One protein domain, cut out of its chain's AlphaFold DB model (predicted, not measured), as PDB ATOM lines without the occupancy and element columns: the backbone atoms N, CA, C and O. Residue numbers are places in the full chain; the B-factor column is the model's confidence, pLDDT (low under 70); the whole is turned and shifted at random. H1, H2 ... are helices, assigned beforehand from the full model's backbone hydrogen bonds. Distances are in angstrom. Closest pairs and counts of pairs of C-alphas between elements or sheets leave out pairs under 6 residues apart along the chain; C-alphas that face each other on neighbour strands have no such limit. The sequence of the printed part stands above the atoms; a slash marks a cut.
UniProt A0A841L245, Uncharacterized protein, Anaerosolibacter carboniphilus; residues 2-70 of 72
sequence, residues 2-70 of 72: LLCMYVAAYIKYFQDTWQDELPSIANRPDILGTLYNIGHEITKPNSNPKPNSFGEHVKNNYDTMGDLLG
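What this domain is: This is residues 2 to 70 of the 72 residues of an uncharacterized protein of Anaerosolibacter carboniphilus (UniProt A0A841L245). A helical hairpin of H2 and H3 has the long helix H1 crossing it on the H2 side, with H2 in the middle between H1 and H3. A wide loop, residues 39 to 52, joins the two helices of the hairpin, and beyond H3 the short helix H4 sticks out with the last residue, residues 64 to 70. The printed part has 69 residues with four named helices, H1, H2, H3 and H4 along the chain, and no named strand; its class is all helix. It is compact, with a radius of gyration of the C-alphas of 12.0 A, and its C-alphas span 34 by 26 by 20 A.

How they stand to each other: The printed part begins with H1, residues 2 to 18, which is followed by a short link to H2, residues 29 to 38. H1 touches H2 with residues 10 to 15 alone. Their closest C-alphas, those of Ile 11 and Leu 32, are 6.7 A apart. The lines of the two helices stand about perpendicular, at 75 degrees, with their centres 11.3 A apart. A long link of 14 residues leads from H2 to H3, residues 53 to 60. H2 and H3 touch and form a helical hairpin, running opposite ways at a shallow tilt of 29 degrees. Their closest C-alphas, those of Asp 30 and Gly 55, are 4.1 A apart, and their centres are 8.1 A apart. H1 and H3 are apart. A tight link of 3 residues joins H3 to H4, residues 64 to 69, which touches no helix. In H1, H2, H3 and H4 every O i to N i+4 pair is within hydrogen-bond range.

Where its parts are: H1 runs from Leu 2, with its C-alpha at (12.181, -6.619, 104.496), to Trp 18, with its C-alpha at (15.558, 10.823, 87.550), a length of 24.6 A from first to last C-alpha. H2, Pro 29 to Ile 38, is 14.2 A long by the same measure. H3, Ser 53 to Asn 60, is 10.6 A long. H4, Thr 64 to Leu 69, is 8.7 A long and ends with its C-alpha at (-1.282, 5.362, 108.037).

The domain as a whole: The two C-alphas farthest apart are those of Ile 42 and Gly 70, at 35.7 A, while the first and last printed C-alphas, those of Leu 2 and Gly 70, are 21.7 A apart. The printed part has no cut. The link from H2 to H3 is long, and the C-alphas of its residues 39 to 52 lie 10 to 15 A from the mean of the C-alphas. The mean pLDDT of the printed part of this model is 93.1, and no printed residue is under 70; H4 has a mean of 81.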
ATOM      1  N   LEU A   2      11.230  -6.674 105.628       82.88
ATOM      2  CA  LEU A   2      12.181  -6.619 104.496       82.88
ATOM      3  C   LEU A   2      11.553  -6.204 103.149       82.88
ATOM      4  O   LEU A   2      12.168  -5.452 102.401       82.88
ATOM      5  N   LEU A   3      10.315  -6.625 102.865       85.69
ATOM      6  CA  LEU A   3       9.628  -6.286 101.609       85.69
ATOM      7  C   LEU A   3       9.332  -4.782 101.476       85.69
ATOM      8  O   LEU A   3       9.560  -4.211 100.417       85.69
ATOM      9  N   CYS A   4       8.890  -4.118 102.547       85.19
ATOM     10  CA  CYS A   4       8.615  -2.677 102.515       85.19
ATOM     11  C   CYS A   4       9.901  -1.862 102.329       85.19
ATOM     12  O   CYS A   4       9.907  -0.896 101.575       85.19
ATOM     13  N   MET A   5      11.002  -2.289 102.961       92.62
ATOM     14  CA  MET A   5      12.318  -1.661 102.785       92.62
ATOM     15  C   MET A   5      12.828  -1.813 101.353       92.62
ATOM     16  O   MET A   5      13.357  -0.861 100.791       92.62
ATOM     17  N   TYR A   6      12.637  -2.989 100.750       92.75
ATOM     18  CA  TYR A   6      12.988  -3.214  99.352       92.75
ATOM     19  C   TYR A   6      12.205  -2.282  98.420       92.75
ATOM     20  O   TYR A   6      12.805  -1.612  97.583       92.75
ATOM     21  N   VAL A   7      10.884  -2.182  98.602       92.88
ATOM     22  CA  VAL A   7      10.048  -1.273  97.802       92.88
ATOM     23  C   VAL A   7      10.492   0.179  97.990       92.88
ATOM     24  O   VAL A   7      10.687   0.878  97.000       92.88
ATOM     25  N   ALA A   8      10.730   0.622  99.227       93.75
ATOM     26  CA  ALA A   8      11.206   1.976  99.505       93.75
ATOM     27  C   ALA A   8      12.563   2.268  98.843       93.75
ATOM     28  O   ALA A   8      12.728   3.310  98.211       93.75
ATOM     29  N   ALA A   9      13.515   1.333  98.927       96.06
ATOM     30  CA  ALA A   9      14.818   1.462  98.279       96.06
ATOM     31  C   ALA A   9      14.698   1.519  96.750       96.06
ATOM     32  O   ALA A   9      15.393   2.301  96.106       96.06
ATOM     33  N   TYR A  10      13.790   0.739  96.163       95.81
ATOM     34  CA  TYR A  10      13.582   0.734  94.719       95.81
ATOM     35  C   TYR A  10      12.919   2.024  94.213       95.81
ATOM     36  O   TYR A  10      13.325   2.579  93.196       95.81
ATOM     37  N   ILE A  11      11.959   2.571  94.963       96.00
ATOM     38  CA  ILE A  11      11.394   3.897  94.681       96.00
ATOM     39  C   ILE A  11      12.464   4.987  94.818       96.00
ATOM     40  O   ILE A  11      12.555   5.867  93.961       96.00
ATOM     41  N   LYS A  12      13.315   4.907  95.848       97.06
ATOM     42  CA  LYS A  12      14.421   5.850  96.048       97.06
ATOM     43  C   LYS A  12      15.429   5.802  94.898       97.06
ATOM     44  O   LYS A  12      15.827   6.852  94.407       97.06
ATOM     45  N   TYR A  13      15.752   4.608  94.403       96.81
ATOM     46  CA  TYR A  13      16.579   4.431  93.208       96.81
ATOM     47  C   TYR A  13      16.023   5.205  92.001       96.81
ATOM     48  O   TYR A  13      16.779   5.897  91.317       96.81
ATOM     49  N   PHE A  14      14.709   5.155  91.756       97.00
ATOM     50  CA  PHE A  14      14.104   5.930  90.671       97.00
ATOM     51  C   PHE A  14      14.193   7.436  90.903       97.00
ATOM     52  O   PHE A  14      14.544   8.158  89.975       97.00
ATOM     53  N   GLN A  15      13.920   7.908  92.120       97.12
ATOM     54  CA  GLN A  15      14.052   9.327  92.459       97.12
ATOM     55  C   GLN A  15      15.475   9.827  92.195       97.12
ATOM     56  O   GLN A  15      15.648  10.819  91.497       97.12
ATOM     57  N   ASP A  16      16.483   9.102  92.680       97.25
ATOM     58  CA  ASP A  16      17.885   9.495  92.538       97.25
ATOM     59  C   ASP A  16      18.353   9.457  91.077       97.25
ATOM     60  O   ASP A  16      19.120  10.316  90.654       97.25
ATOM     61  N   THR A  17      17.856   8.499  90.288       96.25
ATOM     62  CA  THR A  17      18.210   8.359  88.865       96.25
ATOM     63  C   THR A  17      17.540   9.419  87.983       96.25
ATOM     64  O   THR A  17      18.057   9.755  86.922       96.25
ATOM     65  N   TRP A  18      16.372   9.929  88.381       96.44
ATOM     66  CA  TRP A  18      15.558  10.823  87.550       96.44
ATOM     67  C   TRP A  18      15.562  12.284  88.000       96.44
ATOM     68  O   TRP A  18      15.123  13.130  87.225       96.44
ATOM     69  N   GLN A  19      16.024  12.597  89.213       96.38
ATOM     70  CA  GLN A  19      15.978  13.954  89.776       96.38
ATOM     71  C   GLN A  19      16.675  15.012  88.911       96.38
ATOM     72  O   GLN A  19      16.240  16.159  88.915       96.38
ATOM     73  N   ASP A  20      17.710  14.641  88.155       96.12
ATOM     74  CA  ASP A  20      18.454  15.589  87.319       96.12
ATOM     75  C   ASP A  20      17.610  16.089  86.132       96.12
ATOM     76  O   ASP A  20      17.637  17.271  85.796       96.12
ATOM     77  N   GLU A  21      16.803  15.207  85.531       96.56
ATOM     78  CA  GLU A  21      15.927  15.519  84.388       96.56
ATOM     79  C   GLU A  21      14.511  15.933  84.821       96.56
ATOM     80  O   GLU A  21      13.834  16.713  84.147       96.56
ATOM     81  N   LEU A  22      14.044  15.402  85.954       95.06
ATOM     82  CA  LEU A  22      12.742  15.679  86.548       95.06
ATOM     83  C   LEU A  22      12.892  15.901  88.066       95.06
ATOM     84  O   LEU A  22      12.567  15.010  88.857       95.06
ATOM     85  N   PRO A  23      13.303  17.106  88.509       94.69
ATOM     86  CA  PRO A  23      13.514  17.413  89.931       94.69
ATOM     87  C   PRO A  23      12.272  17.219  90.809       94.69
ATOM     88  O   PRO A  23      12.367  16.996  92.012       94.69
ATOM     89  N   SER A  24      11.082  17.287  90.208       94.81
ATOM     90  CA  SER A  24       9.801  17.092  90.888       94.81
ATOM     91  C   SER A  24       9.357  15.628  90.976       94.81
ATOM     92  O   SER A  24       8.245  15.380  91.440       94.81
ATOM     93  N   ILE A  25      10.183  14.652  90.572       95.81
ATOM     94  CA  ILE A  25       9.788  13.233  90.541       95.81
ATOM     95  C   ILE A  25       9.327  12.708  91.906       95.81
ATOM     96  O   ILE A  25       8.397  11.906  91.971       95.81
ATOM     97  N   ALA A  26       9.909  13.198  93.003       94.31
ATOM     98  CA  ALA A  26       9.490  12.823  94.353       94.31
ATOM     99  C   ALA A  26       8.004  13.137  94.628       94.31
ATOM    100  O   ALA A  26       7.361  12.414  95.380       94.31
ATOM    101  N   ASN A  27       7.446  14.150  93.954       94.31
ATOM    102  CA  ASN A  27       6.049  14.579  94.061       94.31
ATOM    103  C   ASN A  27       5.170  14.028  92.921       94.31
ATOM    104  O   ASN A  27       4.084  14.546  92.658       94.31
ATOM    105  N   ARG A  28       5.648  13.014  92.189       96.00
ATOM    106  CA  ARG A  28       4.953  12.396  91.051       96.00
ATOM    107  C   ARG A  28       4.663  10.920  91.335       96.00
ATOM    108  O   ARG A  28       5.313  10.049  90.749       96.00
ATOM    109  N   PRO A  29       3.693  10.615  92.221       95.50
ATOM    110  CA  PRO A  29       3.332   9.235  92.550       95.50
ATOM    111  C   PRO A  29       2.825   8.460  91.327       95.50
ATOM    112  O   PRO A  29       3.034   7.254  91.237       95.50
ATOM    113  N   ASP A  30       2.244   9.155  90.346       97.00
ATOM    114  CA  ASP A  30       1.871   8.589  89.052       97.00
ATOM    115  C   ASP A  30       3.082   8.042  88.289       97.00
ATOM    116  O   ASP A  30       3.080   6.897  87.844       97.00
ATOM    117  N   ILE A  31       4.146   8.837  88.186       97.44
ATOM    118  CA  ILE A  31       5.364   8.436  87.480       97.44
ATOM    119  C   ILE A  31       6.115   7.366  88.265       97.44
ATOM    120  O   ILE A  31       6.507   6.360  87.681       97.44
ATOM    121  N   LEU A  32       6.263   7.523  89.583       96.88
ATOM    122  CA  LEU A  32       6.905   6.514  90.429       96.88
ATOM    123  C   LEU A  32       6.166   5.168  90.372       96.88
ATOM    124  O   LEU A  32       6.809   4.124  90.268       96.88
ATOM    125  N   GLY A  33       4.830   5.187  90.355       96.62
ATOM    126  CA  GLY A  33       4.006   3.997  90.149       96.62
ATOM    127  C   GLY A  33       4.240   3.352  88.784       96.62
ATOM    128  O   GLY A  33       4.424   2.138  88.696       96.62
ATOM    129  N   THR A  34       4.305   4.151  87.717       97.25
ATOM    130  CA  THR A  34       4.638   3.655  86.376       97.25
ATOM    131  C   THR A  34       6.029   3.027  86.322       97.25
ATOM    132  O   THR A  34       6.153   1.913  85.823       97.25
ATOM    133  N   LEU A  35       7.057   3.681  86.870       96.56
ATOM    134  CA  LEU A  35       8.434   3.172  86.886       96.56
ATOM    135  C   LEU A  35       8.555   1.868  87.677       96.56
ATOM    136  O   LEU A  35       9.193   0.921  87.217       96.56
ATOM    137  N   TYR A  36       7.886   1.788  88.827       95.88
ATOM    138  CA  TYR A  36       7.795   0.558  89.607       95.88
ATOM    139  C   TYR A  36       7.163  -0.585  88.801       95.88
ATOM    140  O   TYR A  36       7.653  -1.710  88.837       95.88
ATOM    141  N   ASN A  37       6.096  -0.290  88.054       96.38
ATOM    142  CA  ASN A  37       5.354  -1.275  87.275       96.38
ATOM    143  C   ASN A  37       6.126  -1.814  86.063       96.38
ATOM    144  O   ASN A  37       6.056  -3.010  85.794       96.38
ATOM    145  N   ILE A  38       6.837  -0.950  85.335       95.12
ATOM    146  CA  ILE A  38       7.520  -1.331  84.088       95.12
ATOM    147  C   ILE A  38       8.987  -1.730  84.307       95.12
ATOM    148  O   ILE A  38       9.545  -2.476  83.508       95.12
ATOM    149  N   GLY A  39       9.595  -1.294  85.411       94.56
ATOM    150  CA  GLY A  39      10.947  -1.671  85.811       94.56
ATOM    151  C   GLY A  39      12.052  -0.816  85.187       94.56
ATOM    152  O   GLY A  39      11.913  -0.249  84.107       94.56
ATOM    153  N   HIS A  40      13.186  -0.735  85.885       92.50
ATOM    154  CA  HIS A  40      14.294   0.147  85.516       92.50
ATOM    155  C   HIS A  40      14.963  -0.202  84.179       92.50
ATOM    156  O   HIS A  40      15.403   0.707  83.479       92.50
ATOM    157  N   GLU A  41      14.979  -1.477  83.780       92.94
ATOM    158  CA  GLU A  41      15.662  -1.955  82.566       92.94
ATOM    159  C   GLU A  41      15.140  -1.331  81.262       92.94
ATOM    160  O   GLU A  41      15.889  -1.197  80.294       92.94
ATOM    161  N   ILE A  42      13.869  -0.919  81.232       91.81
ATOM    162  CA  ILE A  42      13.216  -0.358  80.037       91.81
ATOM    163  C   ILE A  42      12.901   1.135  80.162       91.81
ATOM    164  O   ILE A  42      12.260   1.715  79.285       91.81
ATOM    165  N   THR A  43      13.358   1.778  81.236       90.31
ATOM    166  CA  THR A  43      13.080   3.191  81.514       90.31
ATOM    167  C   THR A  43      14.331   4.037  81.390       90.31
ATOM    168  O   THR A  43      15.429   3.600  81.725       90.31
ATOM    169  N   LYS A  44      14.167   5.274  80.919       93.44
ATOM    170  CA  LYS A  44      15.235   6.274  80.885       93.44
ATOM    171  C   LYS A  44      14.698   7.622  81.363       93.44
ATOM    172  O   LYS A  44      13.593   7.984  80.934       93.44
ATOM    173  N   PRO A  45      15.460   8.355  82.196       94.44
ATOM    174  CA  PRO A  45      15.104   9.705  82.606       94.44
ATOM    175  C   PRO A  45      14.759  10.591  81.415       94.44
ATOM    176  O   PRO A  45      15.403  10.537  80.367       94.44
ATOM    177  N   ASN A  46      13.700  11.373  81.571       92.62
ATOM    178  CA  ASN A  46      13.300  12.409  80.633       92.62
ATOM    179  C   ASN A  46      12.465  13.457  81.375       92.62
ATOM    180  O   ASN A  46      11.854  13.159  82.401       92.62
ATOM    181  N   SER A  47      12.420  14.671  80.835       93.06
ATOM    182  CA  SER A  47      11.793  15.830  81.478       93.06
ATOM    183  C   SER A  47      10.262  15.851  81.417       93.06
ATOM    184  O   SER A  47       9.632  16.635  82.127       93.06
ATOM    185  N   ASN A  48       9.633  15.003  80.595       94.62
ATOM    186  CA  ASN A  48       8.177  14.980  80.431       94.62
ATOM    187  C   ASN A  48       7.605  13.553  80.300       94.62
ATOM    188  O   ASN A  48       7.025  13.207  79.261       94.62
ATOM    189  N   PRO A  49       7.754  12.705  81.334       95.12
ATOM    190  CA  PRO A  49       7.243  11.348  81.289       95.12
ATOM    191  C   PRO A  49       5.722  11.344  81.415       95.12
ATOM    192  O   PRO A  49       5.118  12.191  82.083       95.12
ATOM    193  N   LYS A  50       5.101  10.338  80.802       95.81
ATOM    194  CA  LYS A  50       3.664  10.088  80.909       95.81
ATOM    195  C   LYS A  50       3.421   8.844  81.757       95.81
ATOM    196  O   LYS A  50       4.128   7.854  81.559       95.81
ATOM    197  N   PRO A  51       2.441   8.876  82.673       96.62
ATOM    198  CA  PRO A  51       2.068   7.688  83.414       96.62
ATOM    199  C   PRO A  51       1.378   6.669  82.498       96.62
ATOM    200  O   PRO A  51       0.820   7.009  81.454       96.62
ATOM    201  N   ASN A  52       1.420   5.408  82.914       96.31
ATOM    202  CA  ASN A  52       0.546   4.352  82.416       96.31
ATOM    203  C   ASN A  52      -0.676   4.192  83.337       96.31
ATOM    204  O   ASN A  52      -0.759   4.827  84.389       96.31
ATOM    205  N   SER A  53      -1.600   3.296  82.977       97.31
ATOM    206  CA  SER A  53      -2.810   3.043  83.771       97.31
ATOM    207  C   SER A  53      -2.500   2.677  85.224       97.31
ATOM    208  O   SER A  53      -3.174   3.147  86.134       97.31
ATOM    209  N   PHE A  54      -1.448   1.891  85.469       96.75
ATOM    210  CA  PHE A  54      -1.025   1.558  86.829       96.75
ATOM    211  C   PHE A  54      -0.584   2.801  87.614       96.75
ATOM    212  O   PHE A  54      -1.004   2.987  88.752       96.75
ATOM    213  N   GLY A  55       0.218   3.677  87.008       96.88
ATOM    214  CA  GLY A  55       0.621   4.948  87.610       96.88
ATOM    215  C   GLY A  55      -0.571   5.853  87.925       96.88
ATOM    216  O   GLY A  55      -0.663   6.404  89.020       96.88
ATOM    217  N   GLU A  56      -1.536   5.953  87.013       97.25
ATOM    218  CA  GLU A  56      -2.779   6.696  87.258       97.25
ATOM    219  C   GLU A  56      -3.563   6.120  88.444       97.25
ATOM    220  O   GLU A  56      -4.007   6.870  89.316       97.25
ATOM    221  N   HIS A  57      -3.665   4.790  88.539       95.62
ATOM    222  CA  HIS A  57      -4.263   4.126  89.696       95.62
ATOM    223  C   HIS A  57      -3.521   4.443  90.996       95.62
ATOM    224  O   HIS A  57      -4.177   4.715  92.000       95.62
ATOM    225  N   VAL A  58      -2.185   4.447  90.992       94.69
ATOM    226  CA  VAL A  58      -1.389   4.821  92.171       94.69
ATOM    227  C   VAL A  58      -1.721   6.242  92.606       94.69
ATOM    228  O   VAL A  58      -2.045   6.445  93.768       94.69
ATOM    229  N   LYS A  59      -1.722   7.212  91.687       94.69
ATOM    230  CA  LYS A  59      -2.050   8.607  92.009       94.69
ATOM    231  C   LYS A  59      -3.444   8.757  92.616       94.69
ATOM    232  O   LYS A  59      -3.581   9.432  93.626       94.69
ATOM    233  N   ASN A  60      -4.451   8.098  92.044       93.44
ATOM    234  CA  ASN A  60      -5.837   8.198  92.516       93.44
ATOM    235  C   ASN A  60      -6.053   7.629  93.927       93.44
ATOM    236  O   ASN A  60      -7.049   7.952  94.564       93.44
ATOM    237  N   ASN A  61      -5.145   6.772  94.398       91.38
ATOM    238  CA  ASN A  61      -5.183   6.196  95.741       91.38
ATOM    239  C   ASN A  61      -4.048   6.726  96.629       91.38
ATOM    240  O   ASN A  61      -3.887   6.259  97.747       91.38
ATOM    241  N   TYR A  62      -3.219   7.654  96.148       87.88
ATOM    242  CA  TYR A  62      -2.071   8.119  96.923       87.88
ATOM    243  C   TYR A  62      -2.523   8.979  98.104       87.88
ATOM    244  O   TYR A  62      -1.996   8.839  99.203       87.88
ATOM    245  N   ASP A  63      -3.552   9.798  97.889       83.62
ATOM    246  CA  ASP A  63      -4.105  10.684  98.913       83.62
ATOM    247  C   ASP A  63      -4.756   9.905 100.068       83.62
ATOM    248  O   ASP A  63      -4.790  10.399 101.187       83.62
ATOM    249  N   THR A  64      -5.185   8.654  99.850       87.44
ATOM    250  CA  THR A  64      -5.738   7.811 100.927       87.44
ATOM    251  C   THR A  64      -4.662   7.231 101.845       87.44
ATOM    252  O   THR A  64      -4.987   6.627 102.866       87.44
ATOM    253  N   MET A  65      -3.369   7.381 101.521       81.75
ATOM    254  CA  MET A  65      -2.309   6.852 102.382       81.75
ATOM    255  C   MET A  65      -2.164   7.605 103.703       81.75
ATOM    256  O   MET A  65      -1.743   6.974 104.669       81.75
ATOM    257  N   GLY A  66      -2.512   8.895 103.774       78.00
ATOM    258  CA  GLY A  66      -2.556   9.631 105.045       78.00
ATOM    259  C   GLY A  66      -3.506   8.948 106.030       78.00
ATOM    260  O   GLY A  66      -3.075   8.480 107.091       78.00
ATOM    261  N   ASP A  67      -4.748   8.748 105.580       81.75
ATOM    262  CA  ASP A  67      -5.812   8.078 106.322       81.75
ATOM    263  C   ASP A  67      -5.393   6.666 106.756       81.75
ATOM    264  O   ASP A  67      -5.525   6.281 107.920       81.75
ATOM    265  N   LEU A  68      -4.851   5.872 105.825       79.81
ATOM    266  CA  LEU A  68      -4.468   4.477 106.078       79.81
ATOM    267  C   LEU A  68      -3.302   4.341 107.063       79.81
ATOM    268  O   LEU A  68      -3.196   3.322 107.752       79.81
ATOM    269  N   LEU A  69      -2.416   5.336 107.118       80.00
ATOM    270  CA  LEU A  69      -1.282   5.362 108.037       80.00
ATOM    271  C   LEU A  69      -1.625   6.021 109.381       80.00
ATOM    272  O   LEU A  69      -0.781   6.009 110.278       80.00
ATOM    273  N   GLY A  70      -2.843   6.554 109.541       79.88
ATOM    274  CA  GLY A  70      -3.267   7.279 110.739       79.88
ATOM    275  C   GLY A  70      -2.474   8.570 110.956       79.88
ATOM    276  O   GLY A  70      -2.142   8.894 112.095       79.88
TER     277      GLY A  70